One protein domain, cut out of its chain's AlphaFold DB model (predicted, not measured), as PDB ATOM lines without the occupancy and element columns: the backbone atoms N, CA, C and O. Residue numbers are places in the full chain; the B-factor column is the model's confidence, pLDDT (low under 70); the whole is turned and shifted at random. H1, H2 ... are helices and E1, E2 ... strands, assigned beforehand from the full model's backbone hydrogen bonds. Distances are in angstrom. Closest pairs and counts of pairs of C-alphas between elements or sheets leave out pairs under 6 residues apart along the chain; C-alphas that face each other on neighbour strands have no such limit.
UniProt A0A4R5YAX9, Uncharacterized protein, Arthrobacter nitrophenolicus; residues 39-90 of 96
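This is residues 39 to 90 of the 96 residues of an uncharacterized protein of Arthrobacter nitrophenolicus (UniProt A0A4R5YAX9). A short hairpin of two helices, H1 and H2, packs on one end of a small sheet of three antiparallel strands, and the long loop that joins E2 to E3 makes the far end of an elongated outline. E2 is the middle strand, with the very short E1 on one side of it and E3 on the other; H1 packs on the sheet with residues 42 to 45, while H2 only grazes it with residues 58 to 61. There are 52 residues printed, with two named helices and three named strands in the order E1, H1, H2, E2, E3, and the sheet order is E1, E2, E3, all antiparallel. The class is mixed, helices and strands. The whole is compact, with a radius of gyration of the C-alphas of 10.7 A, and the C-alphas span 32 by 20 by 14 A.

The printed part begins with strand E1, residues 39 to 41, whose C-alpha 39 is at (110.316, 126.150, 134.400); it is 7.1 A from first to last C-alpha. Helix H1, residues 42 to 48, follows through a tight link and is 10.2 A long, from Val 42 to Glu 48. Helix H2, residues 55 to 61, is 10.3 A long and begins with C-alpha 55 at (112.969, 138.726, 146.095). Strand E2, residues 68 to 73, is the longest strand and measures 15.4 A from its first to its last C-alpha. Strand E3, residues 85 to 88, is 10.4 A long and ends with C-alpha 88 at (103.825, 132.375, 138.080).

In the sheet, E1 and E3 are the edge strands and E2 is the inner strand. E1 and E2 are antiparallel, with 117 degrees between their directions; N 40 and O 69 are 2.9 A apart, within hydrogen-bond range, and so are N 69 and O 40, also at 2.9 A. E2 and E3 form a hairpin and are antiparallel at 152 degrees, with N 70 and O 88 at 2.8 A and N 72 and O 86 at 2.9 A, both within hydrogen-bond range. The pairing is staggered: E2 pairs with E1 over residues 68 to 70 and with E3 over residues 70 to 73. E1 and E3 are apart. H1 is on the sheet, over none of its strands; its height over the sheet is 7.5 A, on a local plane only just fixed by 6 C-alphas of the sheet. The closest C-alphas of H1 and E2 are those of Val 42 and Leu 68, 5.3 A apart. H2 only grazes the sheet, with residues 58 to 61; its closest C-alphas to E3 are those of Glu 61 and Gln 88, at 6.1 A. H1 and H2 form a helical hairpin: they touch, with the C-alphas of Ile 46 and Asp 55 closest at 5.9 A, and run opposite ways at a tilt of 37 degrees, only just steep. In H1 and H2 every O i to N i+4 pair is within hydrogen-bond range.

The two C-alphas farthest apart are those of Asn 64 and Ala 77, at 32.8 A, while the C-alphas of Leu 39 and Asn 90, the first and last printed, are 7.5 A apart. The printed part has no cut. The links from H1 to H2 and from H2 to E2 are short, with 6 residues each, and the link from E2 to E3 is long, with 11 residues. The mean pLDDT of the printed part is 84.0, and residues 76 to 83, which lie in that long link, are under 70.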
ATOM      1  N   LEU A  39     110.314 126.512 132.981       93.25
ATOM      2  CA  LEU A  39     110.316 126.150 134.400       93.25
ATOM      3  C   LEU A  39     111.715 126.375 134.983       93.25
ATOM      4  O   LEU A  39     112.653 125.651 134.639       93.25
ATOM      5  N   LEU A  40     111.874 127.362 135.868       93.69
ATOM      6  CA  LEU A  40     113.156 127.685 136.498       93.69
ATOM      7  C   LEU A  40     113.075 127.664 138.030       93.69
ATOM      8  O   LEU A  40     112.056 128.032 138.605       93.69
ATOM      9  N   PRO A  41     114.185 127.341 138.722       95.81
ATOM     10  CA  PRO A  41     114.249 127.489 140.168       95.81
ATOM     11  C   PRO A  41     114.092 128.947 140.605       95.81
ATOM     12  O   PRO A  41     114.794 129.824 140.088       95.81
ATOM     13  N   VAL A  42     113.303 129.193 141.654       93.56
ATOM     14  CA  VAL A  42     113.110 130.513 142.292       93.56
ATOM     15  C   VAL A  42     114.450 131.201 142.567       93.56
ATOM     16  O   VAL A  42     114.639 132.383 142.287       93.56
ATOM     17  N   LYS A  43     115.444 130.443 143.053       94.44
ATOM     18  CA  LYS A  43     116.797 130.962 143.330       94.44
ATOM     19  C   LYS A  43     117.504 131.489 142.082       94.44
ATOM     20  O   LYS A  43     118.244 132.466 142.178       94.44
ATOM     21  N   LYS A  44     117.310 130.836 140.933       92.50
ATOM     22  CA  LYS A  44     117.881 131.274 139.656       92.50
ATOM     23  C   LYS A  44     117.186 132.548 139.189       92.50
ATOM     24  O   LYS A  44     117.870 133.491 138.809       92.50
ATOM     25  N   ILE A  45     115.859 132.601 139.316       89.94
ATOM     26  CA  ILE A  45     115.060 133.766 138.923       89.94
ATOM     27  C   ILE A  45     115.510 135.020 139.671       89.94
ATOM     28  O   ILE A  45     115.820 136.042 139.061       89.94
ATOM     29  N   ILE A  46     115.634 134.906 140.993       90.75
ATOM     30  CA  ILE A  46     116.074 136.003 141.859       90.75
ATOM     31  C   ILE A  46     117.497 136.461 141.525       90.75
ATOM     32  O   ILE A  46     117.786 137.650 141.544       90.75
ATOM     33  N   LYS A  47     118.399 135.525 141.221       89.94
ATOM     34  CA  LYS A  47     119.808 135.841 140.970       89.94
ATOM     35  C   LYS A  47     120.050 136.482 139.602       89.94
ATOM     36  O   LYS A  47     120.934 137.324 139.490       89.94
ATOM     37  N   GLU A  48     119.361 136.007 138.569       87.25
ATOM     38  CA  GLU A  48     119.702 136.321 137.175       87.25
ATOM     39  C   GLU A  48     118.772 137.347 136.533       87.25
ATOM     40  O   GLU A  48     119.208 138.048 135.624       87.25
ATOM     41  N   TYR A  49     117.525 137.454 136.998       84.38
ATOM     42  CA  TYR A  49     116.525 138.297 136.342       84.38
ATOM     43  C   TYR A  49     115.899 139.331 137.277       84.38
ATOM     44  O   TYR A  49     115.560 140.419 136.825       84.38
ATOM     45  N   ALA A  50     115.721 139.019 138.564       84.38
ATOM     46  CA  ALA A  50     114.987 139.902 139.462       84.38
ATOM     47  C   ALA A  50     115.693 141.243 139.695       84.38
ATOM     48  O   ALA A  50     116.861 141.297 140.088       84.38
ATOM     49  N   ALA A  51     114.933 142.327 139.548       82.88
ATOM     50  CA  ALA A  51     115.350 143.635 140.018       82.88
ATOM     51  C   ALA A  51     115.506 143.634 141.557       82.88
ATOM     52  O   ALA A  51     114.751 142.947 142.262       82.88
ATOM     53  N   PRO A  52     116.452 144.416 142.114       83.25
ATOM     54  CA  PRO A  52     116.641 144.508 143.558       83.25
ATOM     55  C   PRO A  52     115.337 144.848 144.300       83.25
ATOM     56  O   PRO A  52     114.675 145.833 143.983       83.25
ATOM     57  N   GLY A  53     114.981 144.049 145.312       84.62
ATOM     58  CA  GLY A  53     113.786 144.259 146.141       84.62
ATOM     59  C   GLY A  53     112.567 143.412 145.760       84.62
ATOM     60  O   GLY A  53     111.609 143.363 146.535       84.62
ATOM     61  N   PHE A  54     112.603 142.688 144.637       86.06
ATOM     62  CA  PHE A  54     111.522 141.784 144.215       86.06
ATOM     63  C   PHE A  54     111.635 140.363 144.788       86.06
ATOM     64  O   PHE A  54     110.740 139.545 144.590       86.06
ATOM     65  N   ASP A  55     112.680 140.065 145.565       90.25
ATOM     66  CA  ASP A  55     112.969 138.726 146.095       90.25
ATOM     67  C   ASP A  55     111.792 138.125 146.867       90.25
ATOM     68  O   ASP A  55     111.530 136.927 146.791       90.25
ATOM     69  N   LYS A  56     111.099 138.956 147.657       90.44
ATOM     70  CA  LYS A  56     109.964 138.516 148.474       90.44
ATOM     71  C   LYS A  56     108.729 138.232 147.628       90.44
ATOM     72  O   LYS A  56     108.062 137.248 147.906       90.44
ATOM     73  N   ALA A  57     108.463 139.068 146.625       89.56
ATOM     74  CA  ALA A  57     107.326 138.899 145.725       89.56
ATOM     75  C   ALA A  57     107.476 137.623 144.887       89.56
ATOM     76  O   ALA A  57     106.551 136.826 144.793       89.56
ATOM     77  N   ILE A  58     108.685 137.376 144.372       90.75
ATOM     78  CA  ILE A  58     108.982 136.157 143.613       90.75
ATOM     79  C   ILE A  58     108.852 134.923 144.510       90.75
ATOM     80  O   ILE A  58     108.235 133.945 144.117       90.75
ATOM     81  N   LYS A  59     109.373 134.966 145.744       93.06
ATOM     82  CA  LYS A  59     109.222 133.845 146.688       93.06
ATOM     83  C   LYS A  59     107.779 133.586 147.104       93.06
ATOM     84  O   LYS A  59     107.454 132.444 147.376       93.06
ATOM     85  N   SER A  60     106.940 134.617 147.210       93.62
ATOM     86  CA  SER A  60     105.536 134.429 147.593       93.62
ATOM     87  C   SER A  60     104.679 133.808 146.494       93.62
ATOM     88  O   SER A  60     103.568 133.374 146.786       93.62
ATOM     89  N   GLU A  61     105.169 133.792 145.254       92.25
ATOM     90  CA  GLU A  61     104.463 133.194 144.120       92.25
ATOM     91  C   GLU A  61     104.619 131.664 144.072       92.25
ATOM     92  O   GLU A  61     103.793 130.990 143.471       92.25
ATOM     93  N   ASP A  62     105.641 131.113 144.732       92.06
ATOM     94  CA  ASP A  62     105.849 129.671 144.919       92.06
ATOM     95  C   ASP A  62     104.942 129.182 146.063       92.06
ATOM     96  O   ASP A  62     105.333 129.183 147.232       92.06
ATOM     97  N   ARG A  63     103.673 128.878 145.751       90.94
ATOM     98  CA  ARG A  63     102.647 128.567 146.768       90.94
ATOM     99  C   ARG A  63     102.611 127.088 147.126       90.94
ATOM    100  O   ARG A  63     102.109 126.748 148.198       90.94
ATOM    101  N   ASN A  64     103.093 126.225 146.237       90.06
ATOM    102  CA  ASN A  64     103.250 124.794 146.486       90.06
ATOM    103  C   ASN A  64     104.590 124.458 147.183       90.06
ATOM    104  O   ASN A  64     104.786 123.309 147.582       90.06
ATOM    105  N   GLU A  65     105.463 125.455 147.376       92.31
ATOM    106  CA  GLU A  65     106.769 125.368 148.041       92.31
ATOM    107  C   GLU A  65     107.744 124.385 147.365       92.31
ATOM    108  O   GLU A  65     108.621 123.807 148.020       92.31
ATOM    109  N   ASP A  66     107.618 124.178 146.051       91.12
ATOM    110  CA  ASP A  66     108.495 123.277 145.293       91.12
ATOM    111  C   ASP A  66     109.806 123.952 144.839       91.12
ATOM    112  O   ASP A  66     110.758 123.284 144.408       91.12
ATOM    113  N   GLY A  67     109.905 125.274 145.009       93.75
ATOM    114  CA  GLY A  67     111.080 126.061 144.663       93.75
ATOM    115  C   GLY A  67     111.223 126.339 143.170       93.75
ATOM    116  O   GLY A  67     112.311 126.765 142.749       93.75
ATOM    117  N   LEU A  68     110.183 126.105 142.373       94.25
ATOM    118  CA  LEU A  68     110.124 126.309 140.933       94.25
ATOM    119  C   LEU A  68     109.061 127.355 140.590       94.25
ATOM    120  O   LEU A  68     108.085 127.557 141.295       94.25
ATOM    121  N   LEU A  69     109.287 128.073 139.495       93.81
ATOM    122  CA  LEU A  69     108.297 128.966 138.905       93.81
ATOM    123  C   LEU A  69     108.394 128.888 137.389       93.81
ATOM    124  O   LEU A  69     109.471 128.695 136.814       93.81
ATOM    125  N   CYS A  70     107.264 129.117 136.743       93.25
ATOM    126  CA  CYS A  70     107.194 129.351 135.316       93.25
ATOM    127  C   CYS A  70     107.576 130.797 135.032       93.25
ATOM    128  O   CYS A  70     106.958 131.709 135.575       93.25
ATOM    129  N   ILE A  71     108.557 131.018 134.165       91.12
ATOM    130  CA  ILE A  71     109.039 132.341 133.770       91.12
ATOM    131  C   ILE A  71     108.910 132.540 132.262       91.12
ATOM    132  O   ILE A  71     109.184 131.639 131.478       91.12
ATOM    133  N   LYS A  72     108.548 133.749 131.839       89.69
ATOM    134  CA  LYS A  72     108.584 134.158 130.434       89.69
ATOM    135  C   LYS A  72     109.357 135.452 130.297       89.69
ATOM    136  O   LYS A  72     108.876 136.508 130.703       89.69
ATOM    137  N   ILE A  73     110.547 135.361 129.711       84.12
ATOM    138  CA  ILE A  73     111.388 136.523 129.427       84.12
ATOM    139  C   ILE A  73     110.768 137.282 128.253       84.12
ATOM    140  O   ILE A  73     110.545 136.726 127.176       84.12
ATOM    141  N   LEU A  74     110.462 138.556 128.470       79.12
ATOM    142  CA  LEU A  74     109.967 139.436 127.428       79.12
ATOM    143  C   LEU A  74     111.108 139.799 126.476       79.12
ATOM    144  O   LEU A  74     112.245 139.987 126.915       79.12
ATOM    145  N   PRO A  75     110.826 139.923 125.168       72.62
ATOM    146  CA  PRO A  75     111.817 140.393 124.218       72.62
ATOM    147  C   PRO A  75     112.440 141.713 124.703       72.62
ATOM    148  O   PRO A  75     111.700 142.605 125.127       72.62
ATOM    149  N   PRO A  76     113.768 141.880 124.593       62.62
ATOM    150  CA  PRO A  76     114.526 142.997 125.173       62.62
ATOM    151  C   PRO A  76     114.225 144.375 124.551       62.62
ATOM    152  O   PRO A  76     114.958 145.324 124.782       62.62
ATOM    153  N   ALA A  77     113.168 144.501 123.747       51.12
ATOM    154  CA  ALA A  77     112.789 145.725 123.049       51.12
ATOM    155  C   ALA A  77     111.819 146.624 123.844       51.12
ATOM    156  O   ALA A  77     111.385 147.648 123.320       51.12
ATOM    157  N   VAL A  78     111.434 146.247 125.070       55.72
ATOM    158  CA  VAL A  78     110.485 147.022 125.884       55.72
ATOM    159  C   VAL A  78     111.190 147.591 127.116       55.72
ATOM    160  O   VAL A  78     111.048 147.072 128.218       55.72
ATOM    161  N   ASP A  79     111.915 148.697 126.926       54.78
ATOM    162  CA  ASP A  79     112.704 149.428 127.943       54.78
ATOM    163  C   ASP A  79     111.894 149.975 129.146       54.78
ATOM    164  O   ASP A  79     112.425 150.695 129.989       54.78
ATOM    165  N   PHE A  80     110.596 149.674 129.236       56.12
ATOM    166  CA  PHE A  80     109.671 150.269 130.205       56.12
ATOM    167  C   PHE A  80     109.199 149.322 131.314       56.12
ATOM    168  O   PHE A  80     108.554 149.791 132.251       56.12
ATOM    169  N   TYR A  81     109.497 148.021 131.240       56.16
ATOM    170  CA  TYR A  81     109.068 147.050 132.250       56.16
ATOM    171  C   TYR A  81     110.281 146.345 132.845       56.16
ATOM    172  O   TYR A  81     110.857 145.465 132.217       56.16
ATOM    173  N   ASP A  82     110.658 146.746 134.056       55.09
ATOM    174  CA  ASP A  82     111.589 146.007 134.904       55.09
ATOM    175  C   ASP A  82     110.787 145.435 136.092       55.09
ATOM    176  O   ASP A  82     110.128 146.212 136.795       55.09
ATOM    177  N   PRO A  83     110.766 144.109 136.316       58.81
ATOM    178  CA  PRO A  83     111.427 143.068 135.530       58.81
ATOM    179  C   PRO A  83     110.867 142.878 134.114       58.81
ATOM    180  O   PRO A  83     109.658 142.882 133.892       58.81
ATOM    181  N   THR A  84     111.760 142.598 133.162       75.62
ATOM    182  CA  THR A  84     111.443 142.245 131.765       75.62
ATOM    183  C   THR A  84     110.922 140.810 131.629       75.62
ATOM    184  O   THR A  84     111.169 140.140 130.629       75.62
ATOM    185  N   PHE A  85     110.229 140.277 132.637       83.06
ATOM    186  CA  PHE A  85     109.719 138.910 132.613       83.06
ATOM    187  C   PHE A  85     108.422 138.758 133.406       83.06
ATOM    188  O   PHE A  85     108.193 139.437 134.405       83.06
ATOM    189  N   PHE A  86     107.592 137.813 132.972       87.88
ATOM    190  CA  PHE A  86     106.458 137.315 133.745       87.88
ATOM    191  C   PHE A  86     106.871 136.090 134.552       87.88
ATOM    192  O   PHE A  86     107.699 135.310 134.083       87.88
ATOM    193  N   TYR A  87     106.283 135.904 135.730       90.56
ATOM    194  CA  TYR A  87     106.466 134.707 136.543       90.56
ATOM    195  C   TYR A  87     105.148 134.280 137.196       90.56
ATOM    196  O   TYR A  87     104.316 135.133 137.501       90.56
ATOM    197  N   GLN A  88     104.964 132.974 137.378       91.00
ATOM    198  CA  GLN A  88     103.825 132.375 138.080       91.00
ATOM    199  C   GLN A  88     104.194 130.989 138.618       91.00
ATOM    200  O   GLN A  88     105.118 130.348 138.112       91.00
ATOM    201  N   ASP A  89     103.435 130.518 139.602       90.44
ATOM    202  CA  ASP A  89     103.496 129.145 140.105       90.44
ATOM    203  C   ASP A  89     103.295 128.116 138.970       90.44
ATOM    204  O   ASP A  89     102.486 128.326 138.056       90.44
ATOM    205  N   ASN A  90     104.018 127.000 139.021       86.19
ATOM    206  CA  ASN A  90     103.842 125.862 138.115       86.19
ATOM    207  C   ASN A  90     102.719 124.914 138.550       86.19
ATOM    208  O   ASN A  90     102.360 124.028 137.777       86.19
TER     209      ASN A  90